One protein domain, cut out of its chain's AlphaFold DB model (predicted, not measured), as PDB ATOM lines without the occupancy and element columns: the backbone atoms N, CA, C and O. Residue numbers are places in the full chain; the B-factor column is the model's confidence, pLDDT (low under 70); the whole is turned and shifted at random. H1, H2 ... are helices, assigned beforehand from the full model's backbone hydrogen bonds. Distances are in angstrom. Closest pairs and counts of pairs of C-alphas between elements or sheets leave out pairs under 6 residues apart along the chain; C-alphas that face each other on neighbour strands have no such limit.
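This is residues 8 to 132 of the 229 residues of an uncharacterized protein of Pseudomonas sp. NDM (UniProt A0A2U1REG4). One long helix, H3, makes the longest axis; H4 folds back on its later half as a helical hairpin, and H5 turns off H4 as a V, residues 117 to 132 sticking out. Short H1 and H2 fold loosely back along H3's first part. Printed are 125 residues with five named helices, H1 to H5 in chain order: all helix, extended, radius of gyration of the C-alphas 22.3 A, spans 74 by 39 by 22 A.

H3, residues 34 to 75, runs 61.7 A from C-alpha 34 at (47.447, 1.341, -23.168). H4 is residues 90 to 108, 26.7 A; H5, residues 110 to 132, 33.7 A, ends at (13.397, 14.824, 24.908). H1 is residues 8 to 16, H2 residues 20 to 27.

H3 touches H4 with residues 54 to 69 alone, opposite ways at a steep tilt of 41 degrees; the closest C-alphas, of Ala 62 and Phe 97, are 5.0 A apart. H4 and H5 only just touch, only at the corner, with 3 pairs of C-alphas within 8 A, the closest Ser 106 and Val 113, 5.4 A. H1 and H3 are near each other. Every O i to N i+4 pair is within hydrogen-bond range in H1 to H4, 17 of 19 in H5.

The farthest C-alphas, of Pro 31 and Gly 83, are 74.0 A apart. The printed part has no cut; the H3 to H4 link is long. pLDDT is under 70 at residues 8 to 49 and 80 to 83.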
ATOM      1  N   LYS A   8      18.019  16.952 -17.588       47.19
ATOM      2  CA  LYS A   8      18.216  15.499 -17.525       47.19
ATOM      3  C   LYS A   8      18.657  14.928 -18.875       47.19
ATOM      4  O   LYS A   8      19.538  14.078 -18.902       47.19
ATOM      5  N   MET A   9      18.103  15.416 -19.986       46.09
ATOM      6  CA  MET A   9      18.483  15.014 -21.345       46.09
ATOM      7  C   MET A   9      19.885  15.515 -21.724       46.09
ATOM      8  O   MET A   9      20.641  14.780 -22.361       46.09
ATOM      9  N   LEU A  10      20.269  16.720 -21.286       51.62
ATOM     10  CA  LEU A  10      21.618  17.258 -21.478       51.62
ATOM     11  C   LEU A  10      22.657  16.450 -20.680       51.62
ATOM     12  O   LEU A  10      23.670  16.030 -21.232       51.62
ATOM     13  N   ALA A  11      22.367  16.155 -19.407       53.41
ATOM     14  CA  ALA A  11      23.226  15.334 -18.553       53.41
ATOM     15  C   ALA A  11      23.375  13.897 -19.083       53.41
ATOM     16  O   ALA A  11      24.467  13.334 -19.048       53.41
ATOM     17  N   TRP A  12      22.302  13.316 -19.630       48.41
ATOM     18  CA  TRP A  12      22.327  11.952 -20.161       48.41
ATOM     19  C   TRP A  12      23.150  11.830 -21.448       48.41
ATOM     20  O   TRP A  12      23.901  10.869 -21.596       48.41
ATOM     21  N   ASN A  13      23.090  12.824 -22.343       52.88
ATOM     22  CA  ASN A  13      23.930  12.844 -23.546       52.88
ATOM     23  C   ASN A  13      25.423  13.027 -23.218       52.88
ATOM     24  O   ASN A  13      26.269  12.422 -23.871       52.88
ATOM     25  N   ILE A  14      25.755  13.796 -22.177       53.25
ATOM     26  CA  ILE A  14      27.144  14.002 -21.736       53.25
ATOM     27  C   ILE A  14      27.728  12.733 -21.084       53.25
ATOM     28  O   ILE A  14      28.910  12.446 -21.262       53.25
ATOM     29  N   ASP A  15      26.913  11.937 -20.383       48.59
ATOM     30  CA  ASP A  15      27.352  10.699 -19.716       48.59
ATOM     31  C   ASP A  15      27.431   9.464 -20.646       48.59
ATOM     32  O   ASP A  15      28.134   8.502 -20.318       48.59
ATOM     33  N   LEU A  16      26.740   9.465 -21.795       51.06
ATOM     34  CA  LEU A  16      26.684   8.332 -22.742       51.06
ATOM     35  C   LEU A  16      27.832   8.317 -23.760       51.06
ATOM     36  O   LEU A  16      28.389   7.257 -24.051       51.06
ATOM     37  N   VAL A  17      28.223   9.489 -24.266       54.09
ATOM     38  CA  VAL A  17      29.306   9.643 -25.255       54.09
ATOM     39  C   VAL A  17      30.650   9.040 -24.793       54.09
ATOM     40  O   VAL A  17      31.322   8.404 -25.607       54.09
ATOM     41  N   PRO A  18      31.041   9.122 -23.507       52.38
ATOM     42  CA  PRO A  18      32.286   8.524 -23.039       52.38
ATOM     43  C   PRO A  18      32.210   7.003 -22.839       52.38
ATOM     44  O   PRO A  18      33.240   6.346 -22.810       52.38
ATOM     45  N   GLN A  19      31.031   6.398 -22.671       52.81
ATOM     46  CA  GLN A  19      30.933   4.970 -22.312       52.81
ATOM     47  C   GLN A  19      30.926   4.034 -23.529       52.81
ATOM     48  O   GLN A  19      31.224   2.843 -23.403       52.81
ATOM     49  N   PHE A  20      30.641   4.577 -24.713       54.62
ATOM     50  CA  PHE A  20      30.483   3.826 -25.958       54.62
ATOM     51  C   PHE A  20      31.703   2.952 -26.326       54.62
ATOM     52  O   PHE A  20      31.513   1.771 -26.623       54.62
ATOM     53  N   PRO A  21      32.963   3.432 -26.223       54.09
ATOM     54  CA  PRO A  21      34.133   2.641 -26.623       54.09
ATOM     55  C   PRO A  21      34.448   1.482 -25.666       54.09
ATOM     56  O   PRO A  21      34.933   0.437 -26.092       54.09
ATOM     57  N   VAL A  22      34.162   1.640 -24.367       56.28
ATOM     58  CA  VAL A  22      34.425   0.611 -23.343       56.28
ATOM     59  C   VAL A  22      33.418  -0.532 -23.447       56.28
ATOM     60  O   VAL A  22      33.791  -1.699 -23.304       56.28
ATOM     61  N   VAL A  23      32.155  -0.208 -23.730       59.62
ATOM     62  CA  VAL A  23      31.106  -1.205 -23.982       59.62
ATOM     63  C   VAL A  23      31.409  -1.981 -25.266       59.62
ATOM     64  O   VAL A  23      31.363  -3.209 -25.241       59.62
ATOM     65  N   LEU A  24      31.829  -1.297 -26.340       55.00
ATOM     66  CA  LEU A  24      32.274  -1.937 -27.585       55.00
ATOM     67  C   LEU A  24      33.475  -2.872 -27.357       55.00
ATOM     68  O   LEU A  24      33.457  -4.019 -27.792       55.00
ATOM     69  N   ALA A  25      34.492  -2.433 -26.615       54.78
ATOM     70  CA  ALA A  25      35.682  -3.244 -26.348       54.78
ATOM     71  C   ALA A  25      35.384  -4.511 -25.524       54.78
ATOM     72  O   ALA A  25      35.966  -5.569 -25.780       54.78
ATOM     73  N   ARG A  26      34.447  -4.431 -24.563       55.81
ATOM     74  CA  ARG A  26      33.969  -5.602 -23.806       55.81
ATOM     75  C   ARG A  26      33.147  -6.560 -24.666       55.81
ATOM     76  O   ARG A  26      33.277  -7.768 -24.490       55.81
ATOM     77  N   LEU A  27      32.353  -6.037 -25.601       57.66
ATOM     78  CA  LEU A  27      31.598  -6.834 -26.574       57.66
ATOM     79  C   LEU A  27      32.516  -7.636 -27.513       57.66
ATOM     80  O   LEU A  27      32.179  -8.761 -27.865       57.66
ATOM     81  N   PHE A  28      33.697  -7.107 -27.851       60.41
ATOM     82  CA  PHE A  28      34.637  -7.734 -28.791       60.41
ATOM     83  C   PHE A  28      35.810  -8.509 -28.148       60.41
ATOM     84  O   PHE A  28      36.710  -8.930 -28.872       60.41
ATOM     85  N   LYS A  29      35.824  -8.737 -26.819       53.69
ATOM     86  CA  LYS A  29      36.879  -9.493 -26.087       53.69
ATOM     87  C   LYS A  29      38.327  -9.120 -26.483       53.69
ATOM     88  O   LYS A  29      39.202  -9.983 -26.534       53.69
ATOM     89  N   GLN A  30      38.607  -7.847 -26.765       55.09
ATOM     90  CA  GLN A  30      39.965  -7.423 -27.129       55.09
ATOM     91  C   GLN A  30      40.858  -7.225 -25.887       55.09
ATOM     92  O   GLN A  30      40.361  -6.795 -24.840       55.09
ATOM     93  N   PRO A  31      42.173  -7.522 -25.968       54.25
ATOM     94  CA  PRO A  31      43.101  -7.287 -24.867       54.25
ATOM     95  C   PRO A  31      43.217  -5.786 -24.567       54.25
ATOM     96  O   PRO A  31      43.358  -4.960 -25.468       54.25
ATOM     97  N   ILE A  32      43.164  -5.440 -23.279       54.81
ATOM     98  CA  ILE A  32      43.180  -4.058 -22.785       54.81
ATOM     99  C   ILE A  32      44.558  -3.439 -23.071       54.81
ATOM    100  O   ILE A  32      45.523  -3.635 -22.337       54.81
ATOM    101  N   THR A  33      44.656  -2.696 -24.167       58.91
ATOM    102  CA  THR A  33      45.833  -1.920 -24.582       58.91
ATOM    103  C   THR A  33      45.961  -0.586 -23.819       58.91
ATOM    104  O   THR A  33      45.007  -0.100 -23.208       58.91
ATOM    105  N   ARG A  34      47.151   0.050 -23.847       55.53
ATOM    106  CA  ARG A  34      47.447   1.341 -23.168       55.53
ATOM    107  C   ARG A  34      46.463   2.474 -23.517       55.53
ATOM    108  O   ARG A  34      46.261   3.369 -22.696       55.53
ATOM    109  N   SER A  35      45.834   2.421 -24.688       57.97
ATOM    110  CA  SER A  35      44.786   3.352 -25.126       57.97
ATOM    111  C   SER A  35      43.542   3.309 -24.228       57.97
ATOM    112  O   SER A  35      42.981   4.358 -23.927       57.97
ATOM    113  N   HIS A  36      43.159   2.143 -23.698       55.09
ATOM    114  CA  HIS A  36      42.037   2.018 -22.758       55.09
ATOM    115  C   HIS A  36      42.330   2.668 -21.398       55.09
ATOM    116  O   HIS A  36      41.426   3.198 -20.752       55.09
ATOM    117  N   LEU A  37      43.596   2.670 -20.972       57.69
ATOM    118  CA  LEU A  37      44.035   3.292 -19.718       57.69
ATOM    119  C   LEU A  37      44.055   4.825 -19.825       57.69
ATOM    120  O   LEU A  37      43.651   5.523 -18.895       57.69
ATOM    121  N   GLN A  38      44.467   5.354 -20.982       62.22
ATOM    122  CA  GLN A  38      44.341   6.784 -21.277       62.22
ATOM    123  C   GLN A  38      42.876   7.207 -21.432       62.22
ATOM    124  O   GLN A  38      42.493   8.261 -20.929       62.22
ATOM    125  N   PHE A  39      42.032   6.352 -22.011       56.75
ATOM    126  CA  PHE A  39      40.596   6.591 -22.114       56.75
ATOM    127  C   PHE A  39      39.906   6.659 -20.741       56.75
ATOM    128  O   PHE A  39      39.129   7.575 -20.492       56.75
ATOM    129  N   GLY A  40      40.252   5.764 -19.807       60.59
ATOM    130  CA  GLY A  40      39.758   5.820 -18.425       60.59
ATOM    131  C   GLY A  40      40.141   7.111 -17.692       60.59
ATOM    132  O   GLY A  40      39.329   7.653 -16.943       60.59
ATOM    133  N   ARG A  41      41.338   7.658 -17.954       61.34
ATOM    134  CA  ARG A  41      41.749   8.976 -17.437       61.34
ATOM    135  C   ARG A  41      40.915  10.112 -18.027       61.34
ATOM    136  O   ARG A  41      40.489  10.981 -17.277       61.34
ATOM    137  N   VAL A  42      40.635  10.090 -19.331       60.09
ATOM    138  CA  VAL A  42      39.766  11.090 -19.982       60.09
ATOM    139  C   VAL A  42      38.341  11.021 -19.428       60.09
ATOM    140  O   VAL A  42      37.753  12.051 -19.121       60.09
ATOM    141  N   LEU A  43      37.812   9.817 -19.204       57.78
ATOM    142  CA  LEU A  43      36.494   9.603 -18.600       57.78
ATOM    143  C   LEU A  43      36.423  10.114 -17.158       57.78
ATOM    144  O   LEU A  43      35.451  10.763 -16.781       57.78
ATOM    145  N   ALA A  44      37.466   9.864 -16.363       60.38
ATOM    146  CA  ALA A  44      37.577  10.391 -15.008       60.38
ATOM    147  C   ALA A  44      37.670  11.925 -14.997       60.38
ATOM    148  O   ALA A  44      37.044  12.557 -14.152       60.38
ATOM    149  N   LEU A  45      38.384  12.528 -15.954       59.19
ATOM    150  CA  LEU A  45      38.466  13.982 -16.112       59.19
ATOM    151  C   LEU A  45      37.123  14.592 -16.533       59.19
ATOM    152  O   LEU A  45      36.706  15.584 -15.943       59.19
ATOM    153  N   LEU A  46      36.407  13.972 -17.474       56.09
ATOM    154  CA  LEU A  46      35.067  14.406 -17.888       56.09
ATOM    155  C   LEU A  46      34.050  14.285 -16.744       56.09
ATOM    156  O   LEU A  46      33.255  15.196 -16.518       56.09
ATOM    157  N   HIS A  47      34.105  13.198 -15.972       58.22
ATOM    158  CA  HIS A  47      33.244  13.007 -14.804       58.22
ATOM    159  C   HIS A  47      33.611  13.955 -13.647       58.22
ATOM    160  O   HIS A  47      32.742  14.418 -12.910       58.22
ATOM    161  N   ALA A  48      34.895  14.281 -13.482       59.28
ATOM    162  CA  ALA A  48      35.338  15.303 -12.537       59.28
ATOM    163  C   ALA A  48      34.857  16.699 -12.963       59.28
ATOM    164  O   ALA A  48      34.378  17.463 -12.127       59.28
ATOM    165  N   GLN A  49      34.902  17.007 -14.262       65.88
ATOM    166  CA  GLN A  49      34.403  18.263 -14.813       65.88
ATOM    167  C   GLN A  49      32.880  18.391 -14.646       65.88
ATOM    168  O   GLN A  49      32.398  19.463 -14.274       65.88
ATOM    169  N   SER A  50      32.118  17.305 -14.835       70.69
ATOM    170  CA  SER A  50      30.666  17.307 -14.607       70.69
ATOM    171  C   SER A  50      30.305  17.449 -13.125       70.69
ATOM    172  O   SER A  50      29.360  18.163 -12.791       70.69
ATOM    173  N   ASN A  51      31.093  16.864 -12.216       77.38
ATOM    174  CA  ASN A  51      30.931  17.061 -10.773       77.38
ATOM    175  C   ASN A  51      31.205  18.503 -10.340       77.38
ATOM    176  O   ASN A  51      30.407  19.082  -9.602       77.38
ATOM    177  N   LEU A  52      32.303  19.094 -10.815       80.19
ATOM    178  CA  LEU A  52      32.649  20.482 -10.511       80.19
ATOM    179  C   LEU A  52      31.586  21.452 -11.032       80.19
ATOM    180  O   LEU A  52      31.184  22.355 -10.304       80.19
ATOM    181  N   ALA A  53      31.068  21.227 -12.242       79.94
ATOM    182  CA  ALA A  53      30.005  22.052 -12.806       79.94
ATOM    183  C   ALA A  53      28.745  22.046 -11.925       79.94
ATOM    184  O   ALA A  53      28.183  23.106 -11.656       79.94
ATOM    185  N   VAL A  54      28.325  20.879 -11.425       83.81
ATOM    186  CA  VAL A  54      27.153  20.768 -10.538       83.81
ATOM    187  C   VAL A  54      27.346  21.566  -9.249       83.81
ATOM    188  O   VAL A  54      26.430  22.276  -8.830       83.81
ATOM    189  N   VAL A  55      28.531  21.491  -8.639       87.25
ATOM    190  CA  VAL A  55      28.845  22.261  -7.427       87.25
ATOM    191  C   VAL A  55      28.825  23.761  -7.718       87.25
ATOM    192  O   VAL A  55      28.175  24.505  -6.988       87.25
ATOM    193  N   ILE A  56      29.463  24.204  -8.805       87.62
ATOM    194  CA  ILE A  56      29.520  25.622  -9.189       87.62
ATOM    195  C   ILE A  56      28.113  26.182  -9.421       87.62
ATOM    196  O   ILE A  56      27.767  27.212  -8.847       87.62
ATOM    197  N   TRP A  57      27.276  25.493 -10.202       86.38
ATOM    198  CA  TRP A  57      25.907  25.941 -10.472       86.38
ATOM    199  C   TRP A  57      25.047  25.991  -9.208       86.38
ATOM    200  O   TRP A  57      24.308  26.955  -9.011       86.38
ATOM    201  N   SER A  58      25.179  24.996  -8.328       90.31
ATOM    202  CA  SER A  58      24.457  24.971  -7.050       90.31
ATOM    203  C   SER A  58      24.876  26.136  -6.151       90.31
ATOM    204  O   SER A  58      24.018  26.804  -5.578       90.31
ATOM    205  N   SER A  59      26.178  26.434  -6.079       92.56
ATOM    206  CA  SER A  59      26.715  27.562  -5.307       92.56
ATOM    207  C   SER A  59      26.292  28.919  -5.866       92.56
ATOM    208  O   SER A  59      25.931  29.805  -5.094       92.56
ATOM    209  N   LEU A  60      26.295  29.093  -7.193       91.69
ATOM    210  CA  LEU A  60      25.853  30.337  -7.834       91.69
ATOM    211  C   LEU A  60      24.372  30.617  -7.556       91.69
ATOM    212  O   LEU A  60      24.010  31.738  -7.204       91.69
ATOM    213  N   LEU A  61      23.521  29.596  -7.668       91.75
ATOM    214  CA  LEU A  61      22.083  29.732  -7.424       91.75
ATOM    215  C   LEU A  61      21.775  29.959  -5.940       91.75
ATOM    216  O   LEU A  61      20.921  30.784  -5.617       91.75
ATOM    217  N   ALA A  62      22.512  29.306  -5.039       94.00
ATOM    218  CA  ALA A  62      22.428  29.571  -3.606       94.00
ATOM    219  C   ALA A  62      22.874  31.001  -3.253       94.00
ATOM    220  O   ALA A  62      22.208  31.676  -2.470       94.00
ATOM    221  N   GLY A  63      23.951  31.495  -3.873       92.62
ATOM    222  CA  GLY A  63      24.404  32.879  -3.721       92.62
ATOM    223  C   GLY A  63      23.369  33.891  -4.216       92.62
ATOM    224  O   GLY A  63      23.067  34.855  -3.515       92.62
ATOM    225  N   PHE A  64      22.758  33.643  -5.377       93.94
ATOM    226  CA  PHE A  64      21.680  34.488  -5.897       93.94
ATOM    227  C   PHE A  64      20.467  34.519  -4.957       93.94
ATOM    228  O   PHE A  64      19.946  35.592  -4.658       93.94
ATOM    229  N   ALA A  65      20.044  33.364  -4.438       93.00
ATOM    230  CA  ALA A  65      18.932  33.285  -3.496       93.00
ATOM    231  C   ALA A  65      19.223  34.000  -2.167       93.00
ATOM    232  O   ALA A  65      18.327  34.625  -1.601       93.00
ATOM    233  N   LEU A  66      20.469  33.958  -1.688       94.50
ATOM    234  CA  LEU A  66      20.899  34.708  -0.508       94.50
ATOM    235  C   LEU A  66      20.737  36.215  -0.741       94.50
ATOM    236  O   LEU A  66      20.088  36.882   0.061       94.50
ATOM    237  N   VAL A  67      21.245  36.734  -1.864       92.75
ATOM    238  CA  VAL A  67      21.103  38.156  -2.222       92.75
ATOM    239  C   VAL A  67      19.630  38.540  -2.353       92.75
ATOM    240  O   VAL A  67      19.211  39.545  -1.787       92.75
ATOM    241  N   ALA A  68      18.821  37.724  -3.033       92.25
ATOM    242  CA  ALA A  68      17.386  37.965  -3.166       92.25
ATOM    243  C   ALA A  68      16.683  38.017  -1.797       92.25
ATOM    244  O   ALA A  68      15.884  38.914  -1.546       92.25
ATOM    245  N   THR A  69      17.023  37.098  -0.892       90.38
ATOM    246  CA  THR A  69      16.453  37.055   0.463       90.38
ATOM    247  C   THR A  69      16.872  38.272   1.287       90.38
ATOM    248  O   THR A  69      16.040  38.864   1.971       90.38
ATOM    249  N   TRP A  70      18.134  38.694   1.178       90.50
ATOM    250  CA  TRP A  70      18.624  39.916   1.812       90.50
ATOM    251  C   TRP A  70      17.866  41.153   1.311       90.50
ATOM    252  O   TRP A  70      17.413  41.954   2.127       90.50
ATOM    253  N   VAL A  71      17.655  41.281  -0.005       90.31
ATOM    254  CA  VAL A  71      16.862  42.383  -0.579       90.31
ATOM    255  C   VAL A  71      15.429  42.359  -0.051       90.31
ATOM    256  O   VAL A  71      14.930  43.396   0.372       90.31
ATOM    257  N   VAL A  72      14.776  41.193  -0.027       88.69
ATOM    258  CA  VAL A  72      13.392  41.068   0.456       88.69
ATOM    259  C   VAL A  72      13.270  41.503   1.917       88.69
ATOM    260  O   VAL A  72      12.395  42.301   2.238       88.69
ATOM    261  N   ILE A  73      14.158  41.031   2.792       87.06
ATOM    262  CA  ILE A  73      14.101  41.353   4.226       87.06
ATOM    263  C   ILE A  73      14.306  42.852   4.468       87.06
ATOM    264  O   ILE A  73      13.550  43.447   5.232       87.06
ATOM    265  N   ASN A  74      15.271  43.475   3.784       84.75
ATOM    266  CA  ASN A  74      15.560  44.901   3.959       84.75
ATOM    267  C   ASN A  74      14.523  45.818   3.296       84.75
ATOM    268  O   ASN A  74      14.311  46.931   3.765       84.75
ATOM    269  N   TYR A  75      13.896  45.386   2.198       86.75
ATOM    270  CA  TYR A  75      12.952  46.225   1.455       86.75
ATOM    271  C   TYR A  75      11.520  46.137   1.992       86.75
ATOM    272  O   TYR A  75      10.805  47.135   1.987       86.75
ATOM    273  N   PHE A  76      11.088  44.959   2.455       83.00
ATOM    274  CA  PHE A  76       9.707  44.731   2.895       83.00
ATOM    275  C   PHE A  76       9.487  44.898   4.403       83.00
ATOM    276  O   PHE A  76       8.391  44.598   4.866       83.00
ATOM    277  N   ASP A  77      10.488  45.378   5.155       75.06
ATOM    278  CA  ASP A  77      10.394  45.592   6.608       75.06
ATOM    279  C   ASP A  77       9.775  44.365   7.315       75.06
ATOM    280  O   ASP A  77       8.818  44.459   8.083       75.06
ATOM    281  N   VAL A  78      10.295  43.175   6.985       76.25
ATOM    282  CA  VAL A  78       9.733  41.899   7.446       76.25
ATOM    283  C   VAL A  78       9.778  41.846   8.972       76.25
ATOM    284  O   VAL A  78      10.848  41.949   9.571       76.25
ATOM    285  N   THR A  79       8.622  41.659   9.604       76.56
ATOM    286  CA  THR A  79       8.495  41.521  11.060       76.56
ATOM    287  C   THR A  79       8.262  40.068  11.463       76.56
ATOM    288  O   THR A  79       7.526  39.341  10.792       76.56
ATOM    289  N   ASN A  80       8.857  39.645  12.578       68.06
ATOM    290  CA  ASN A  80       8.599  38.346  13.197       68.06
ATOM    291  C   ASN A  80       7.202  38.295  13.839       68.06
ATOM    292  O   ASN A  80       6.503  39.303  13.940       68.06
ATOM    293  N   VAL A  81       6.818  37.108  14.325       60.47
ATOM    294  CA  VAL A  81       5.564  36.879  15.073       60.47
ATOM    295  C   VAL A  81       5.438  37.810  16.290       60.47
ATOM    296  O   VAL A  81       4.334  38.206  16.649       60.47
ATOM    297  N   ASP A  82       6.568  38.230  16.859       58.56
ATOM    298  CA  ASP A  82       6.635  39.129  18.016       58.56
ATOM    299  C   ASP A  82       6.576  40.627  17.637       58.56
ATOM    300  O   ASP A  82       6.675  41.497  18.501       58.56
ATOM    301  N   GLY A  83       6.413  40.956  16.347       67.19
ATOM    302  CA  GLY A  83       6.370  42.335  15.841       67.19
ATOM    303  C   GLY A  83       7.738  43.023  15.751       67.19
ATOM    304  O   GLY A  83       7.817  44.185  15.356       67.19
ATOM    305  N   GLU A  84       8.818  42.317  16.086       76.44
ATOM    306  CA  GLU A  84      10.191  42.798  15.937       76.44
ATOM    307  C   GLU A  84      10.653  42.706  14.478       76.44
ATOM    308  O   GLU A  84      10.335  41.741  13.775       76.44
ATOM    309  N   LYS A  85      11.422  43.701  14.017       76.50
ATOM    310  CA  LYS A  85      12.017  43.680  12.676       76.50
ATOM    311  C   LYS A  85      13.012  42.525  12.573       76.50
ATOM    312  O   LYS A  85      13.897  42.381  13.413       76.50
ATOM    313  N   VAL A  86      12.871  41.704  11.537       79.56
ATOM    314  CA  VAL A  86      13.794  40.600  11.271       79.56
ATOM    315  C   VAL A  86      15.066  41.171  10.669       79.56
ATOM    316  O   VAL A  86      15.092  41.569   9.507       79.56
ATOM    317  N   GLU A  87      16.140  41.188  11.448       82.50
ATOM    318  CA  GLU A  87      17.455  41.543  10.927       82.50
ATOM    319  C   GLU A  87      18.080  40.356  10.189       82.50
ATOM    320  O   GLU A  87      18.041  39.205  10.642       82.50
ATOM    321  N   PHE A  88      18.673  40.630   9.026       82.62
ATOM    322  CA  PHE A  88      19.377  39.607   8.265       82.62
ATOM    323  C   PHE A  88      20.695  39.242   8.955       82.62
ATOM    324  O   PHE A  88      21.731  39.870   8.747       82.62
ATOM    325  N   ASN A  89      20.644  38.191   9.767       87.19
ATOM    326  CA  ASN A  89      21.786  37.704  10.531       87.19
ATOM    327  C   ASN A  89      22.554  36.596   9.802       87.19
ATOM    328  O   ASN A  89      22.025  35.893   8.937       87.19
ATOM    329  N   PHE A  90      23.802  36.377  10.222       87.31
ATOM    330  CA  PHE A  90      24.684  35.350   9.658       87.31
ATOM    331  C   PHE A  90      24.052  33.948   9.668       87.31
ATOM    332  O   PHE A  90      24.167  33.208   8.693       87.31
ATOM    333  N   SER A  91      23.302  33.604  10.719       86.38
ATOM    334  CA  SER A  91      22.583  32.327  10.802       86.38
ATOM    335  C   SER A  91      21.546  32.171   9.688       86.38
ATOM    336  O   SER A  91      21.498  31.128   9.042       86.38
ATOM    337  N   ILE A  92      20.754  33.215   9.412       86.88
ATOM    338  CA  ILE A  92      19.747  33.210   8.338       86.88
ATOM    339  C   ILE A  92      20.440  33.028   6.984       86.88
ATOM    340  O   ILE A  92      20.005  32.208   6.177       86.88
ATOM    341  N   ALA A  93      21.561  33.721   6.768       89.38
ATOM    342  CA  ALA A  93      22.354  33.597   5.549       89.38
ATOM    343  C   ALA A  93      22.836  32.156   5.308       89.38
ATOM    344  O   ALA A  93      22.676  31.633   4.202       89.38
ATOM    345  N   ILE A  94      23.367  31.493   6.343       93.12
ATOM    346  CA  ILE A  94      23.798  30.086   6.268       93.12
ATOM    347  C   ILE A  94      22.607  29.180   5.947       93.12
ATOM    348  O   ILE A  94      22.716  28.344   5.051       93.12
ATOM    349  N   PHE A  95      21.479  29.332   6.649       91.31
ATOM    350  CA  PHE A  95      20.306  28.483   6.428       91.31
ATOM    351  C   PHE A  95      19.772  28.606   5.002       91.31
ATOM    352  O   PHE A  95      19.551  27.587   4.347       91.31
ATOM    353  N   VAL A  96      19.627  29.833   4.494       93.06
ATOM    354  CA  VAL A  96      19.174  30.093   3.119       93.06
ATOM    355  C   VAL A  96      20.151  29.494   2.111       93.06
ATOM    356  O   VAL A  96      19.732  28.784   1.194       93.06
ATOM    357  N   PHE A  97      21.453  29.725   2.298       94.00
ATOM    358  CA  PHE A  97      22.476  29.206   1.400       94.00
ATOM    359  C   PHE A  97      22.473  27.677   1.362       94.00
ATOM    360  O   PHE A  97      22.374  27.094   0.285       94.00
ATOM    361  N   LEU A  98      22.541  27.018   2.524       94.06
ATOM    362  CA  LEU A  98      22.568  25.558   2.609       94.06
ATOM    363  C   LEU A  98      21.292  24.934   2.054       94.06
ATOM    364  O   LEU A  98      21.374  23.938   1.338       94.06
ATOM    365  N   TYR A  99      20.130  25.519   2.348       92.56
ATOM    366  CA  TYR A  99      18.850  25.020   1.858       92.56
ATOM    367  C   TYR A  99      18.800  25.022   0.327       92.56
ATOM    368  O   TYR A  99      18.561  23.982  -0.290       92.56
ATOM    369  N   VAL A 100      19.092  26.167  -0.296       93.38
ATOM    370  CA  VAL A 100      19.061  26.296  -1.758       93.38
ATOM    371  C   VAL A 100      20.179  25.480  -2.399       93.38
ATOM    372  O   VAL A 100      19.946  24.810  -3.404       93.38
ATOM    373  N   PHE A 101      21.370  25.460  -1.800       93.25
ATOM    374  CA  PHE A 101      22.482  24.648  -2.280       93.25
ATOM    375  C   PHE A 101      22.118  23.162  -2.309       93.25
ATOM    376  O   PHE A 101      22.274  22.520  -3.342       93.25
ATOM    377  N   LEU A 102      21.587  22.613  -1.212       92.31
ATOM    378  CA  LEU A 102      21.188  21.206  -1.131       92.31
ATOM    379  C   LEU A 102      20.030  20.885  -2.082       92.31
ATOM    380  O   LEU A 102      20.035  19.824  -2.712       92.31
ATOM    381  N   ALA A 103      19.065  21.796  -2.239       89.31
ATOM    382  CA  ALA A 103      17.964  21.642  -3.187       89.31
ATOM    383  C   ALA A 103      18.461  21.597  -4.645       89.31
ATOM    384  O   ALA A 103      18.093  20.701  -5.405       89.31
ATOM    385  N   MET A 104      19.362  22.501  -5.036       88.56
ATOM    386  CA  MET A 104      19.918  22.510  -6.393       88.56
ATOM    387  C   MET A 104      20.877  21.341  -6.626       88.56
ATOM    388  O   MET A 104      20.811  20.682  -7.665       88.56
ATOM    389  N   PHE A 105      21.702  21.011  -5.634       88.06
ATOM    390  CA  PHE A 105      22.612  19.877  -5.698       88.06
ATOM    391  C   PHE A 105      21.850  18.553  -5.843       88.06
ATOM    392  O   PHE A 105      22.205  17.727  -6.683       88.06
ATOM    393  N   SER A 106      20.761  18.364  -5.095       87.06
ATOM    394  CA  SER A 106      19.903  17.177  -5.223       87.06
ATOM    395  C   SER A 106      19.182  17.105  -6.571       87.06
ATOM    396  O   SER A 106      19.080  16.018  -7.147       87.06
ATOM    397  N   MET A 107      18.741  18.244  -7.114       83.44
ATOM    398  CA  MET A 107      18.099  18.311  -8.430       83.44
ATOM    399  C   MET A 107      19.067  17.961  -9.572       83.44
ATOM    400  O   MET A 107      18.693  17.245 -10.501       83.44
ATOM    401  N   LEU A 108      20.316  18.431  -9.495       82.12
ATOM    402  CA  LEU A 108      21.348  18.190 -10.511       82.12
ATOM    403  C   LEU A 108      22.038  16.821 -10.355       82.12
ATOM    404  O   LEU A 108      22.514  16.248 -11.335       82.12
ATOM    405  N   ARG A 109      22.079  16.267  -9.137       84.06
ATOM    406  CA  ARG A 109      22.667  14.958  -8.804       84.06
ATOM    407  C   ARG A 109      21.641  14.098  -8.046       84.06
ATOM    408  O   ARG A 109      21.746  13.935  -6.832       84.06
ATOM    409  N   PRO A 110      20.712  13.415  -8.742       78.44
ATOM    410  CA  PRO A 110      19.647  12.643  -8.089       78.44
ATOM    411  C   PRO A 110      20.171  11.490  -7.222       78.44
ATOM    412  O   PRO A 110      19.557  11.128  -6.224       78.44
ATOM    413  N   LYS A 111      21.350  10.936  -7.543       81.94
ATOM    414  CA  LYS A 111      22.007   9.911  -6.712       81.94
ATOM    415  C   LYS A 111      22.435  10.435  -5.333       81.94
ATOM    416  O   LYS A 111      22.590   9.639  -4.413       81.94
ATOM    417  N   ALA A 112      22.629  11.746  -5.181       81.88
ATOM    418  CA  ALA A 112      22.981  12.355  -3.901       81.88
ATOM    419  C   ALA A 112      21.788  12.437  -2.940       81.88
ATOM    420  O   ALA A 112      22.003  12.448  -1.733       81.88
ATOM    421  N   VAL A 113      20.549  12.429  -3.452       86.88
ATOM    422  CA  VAL A 113      19.326  12.501  -2.634       86.88
ATOM    423  C   VAL A 113      19.313  11.406  -1.577       86.88
ATOM    424  O   VAL A 113      19.044  11.689  -0.420       86.88
ATOM    425  N   TYR A 114      19.672  10.175  -1.950       86.50
ATOM    426  CA  TYR A 114      19.705   9.046  -1.022       86.50
ATOM    427  C   TYR A 114      20.620   9.308   0.185       86.50
ATOM    428  O   TYR A 114      20.221   9.114   1.330       86.50
ATOM    429  N   TRP A 115      21.827   9.818  -0.069       88.50
ATOM    430  CA  TRP A 115      22.795  10.134   0.982       88.50
ATOM    431  C   TRP A 115      22.360  11.321   1.834       88.50
ATOM    432  O   TRP A 115      22.466  11.264   3.057       88.50
ATOM    433  N   ILE A 116      21.822  12.366   1.200       89.25
ATOM    434  CA  ILE A 116      21.263  13.527   1.897       89.25
ATOM    435  C   ILE A 116      20.140  13.065   2.832       89.25
ATOM    436  O   ILE A 116      20.172  13.381   4.017       89.25
ATOM    437  N   SER A 117      19.206  12.241   2.353       88.94
ATOM    438  CA  SER A 117      18.108  11.713   3.165       88.94
ATOM    439  C   SER A 117      18.596  10.913   4.370       88.94
ATOM    440  O   SER A 117      18.056  11.094   5.459       88.94
ATOM    441  N   ILE A 118      19.630  10.075   4.220       92.94
ATOM    442  CA  ILE A 118      20.216   9.342   5.354       92.94
ATOM    443  C   ILE A 118      20.759  10.318   6.400       92.94
ATOM    444  O   ILE A 118      20.418  10.201   7.575       92.94
ATOM    445  N   VAL A 119      21.560  11.303   5.982       93.00
ATOM    446  CA  VAL A 119      22.149  12.290   6.899       93.00
ATOM    447  C   VAL A 119      21.060  13.076   7.626       93.00
ATOM    448  O   VAL A 119      21.095  13.172   8.850       93.00
ATOM    449  N   PHE A 120      20.057  13.581   6.903       92.00
ATOM    450  CA  PHE A 120      18.946  14.319   7.507       92.00
ATOM    451  C   PHE A 120      18.109  13.452   8.448       92.00
ATOM    452  O   PHE A 120      17.685  13.937   9.491       92.00
ATOM    453  N   THR A 121      17.918  12.171   8.129       94.12
ATOM    454  CA  THR A 121      17.210  11.231   9.010       94.12
ATOM    455  C   THR A 121      17.971  11.032  10.318       94.12
ATOM    456  O   THR A 121      17.385  11.125  11.393       94.12
ATOM    457  N   VAL A 122      19.288  10.812  10.251       95.56
ATOM    458  CA  VAL A 122      20.126  10.665  11.450       95.56
ATOM    459  C   VAL A 122      20.102  11.944  12.286       95.56
ATOM    460  O   VAL A 122      19.855  11.883  13.489       95.56
ATOM    461  N   VAL A 123      20.297  13.105  11.653       94.44
ATOM    462  CA  VAL A 123      20.242  14.411  12.329       94.44
ATOM    463  C   VAL A 123      18.880  14.632  12.985       94.44
ATOM    464  O   VAL A 123      18.834  15.068  14.131       94.44
ATOM    465  N   TYR A 124      17.785  14.282  12.308       92.69
ATOM    466  CA  TYR A 124      16.432  14.385  12.848       92.69
ATOM    467  C   TYR A 124      16.256  13.548  14.119       92.69
ATOM    468  O   TYR A 124      15.818  14.075  15.137       92.69
ATOM    469  N   PHE A 125      16.652  12.272  14.107       94.75
ATOM    470  CA  PHE A 125      16.524  11.424  15.294       94.75
ATOM    471  C   PHE A 125      17.394  11.905  16.455       94.75
ATOM    472  O   PHE A 125      16.922  11.952  17.590       94.75
ATOM    473  N   VAL A 126      18.633  12.321  16.183       94.12
ATOM    474  CA  VAL A 126      19.512  12.904  17.209       94.12
ATOM    475  C   VAL A 126      18.900  14.184  17.783       94.12
ATOM    476  O   VAL A 126      18.909  14.376  18.997       94.12
ATOM    477  N   PHE A 127      18.313  15.029  16.934       91.38
ATOM    478  CA  PHE A 127      17.624  16.244  17.354       91.38
ATOM    479  C   PHE A 127      16.389  15.940  18.216       91.38
ATOM    480  O   PHE A 127      16.220  16.549  19.270       91.38
ATOM    481  N   CYS A 128      15.567  14.956  17.846       88.75
ATOM    482  CA  CYS A 128      14.441  14.512  18.670       88.75
ATOM    483  C   CYS A 128      14.898  14.001  20.042       88.75
ATOM    484  O   CYS A 128      14.328  14.390  21.059       88.75
ATOM    485  N   ILE A 129      15.949  13.177  20.086       91.25
ATOM    486  CA  ILE A 129      16.528  12.681  21.342       91.25
ATOM    487  C   ILE A 129      17.013  13.856  22.204       91.25
ATOM    488  O   ILE A 129      16.707  13.918  23.394       91.25
ATOM    489  N   TYR A 130      17.716  14.818  21.604       88.75
ATOM    490  CA  TYR A 130      18.174  16.022  22.295       88.75
ATOM    491  C   TYR A 130      17.016  16.818  22.917       88.75
ATOM    492  O   TYR A 130      17.114  17.237  24.072       88.75
ATOM    493  N   LEU A 131      15.908  16.989  22.190       84.12
ATOM    494  CA  LEU A 131      14.727  17.691  22.697       84.12
ATOM    495  C   LEU A 131      14.062  16.959  23.865       84.12
ATOM    496  O   LEU A 131      13.681  17.608  24.834       84.12
ATOM    497  N   ILE A 132      13.970  15.627  23.815       82.81
ATOM    498  CA  ILE A 132      13.397  14.824  24.908       82.81
ATOM    499  C   ILE A 132      14.186  15.032  26.211       82.81
ATOM    500  O   ILE A 132      13.595  15.157  27.281       82.81
TER     501      ILE A 132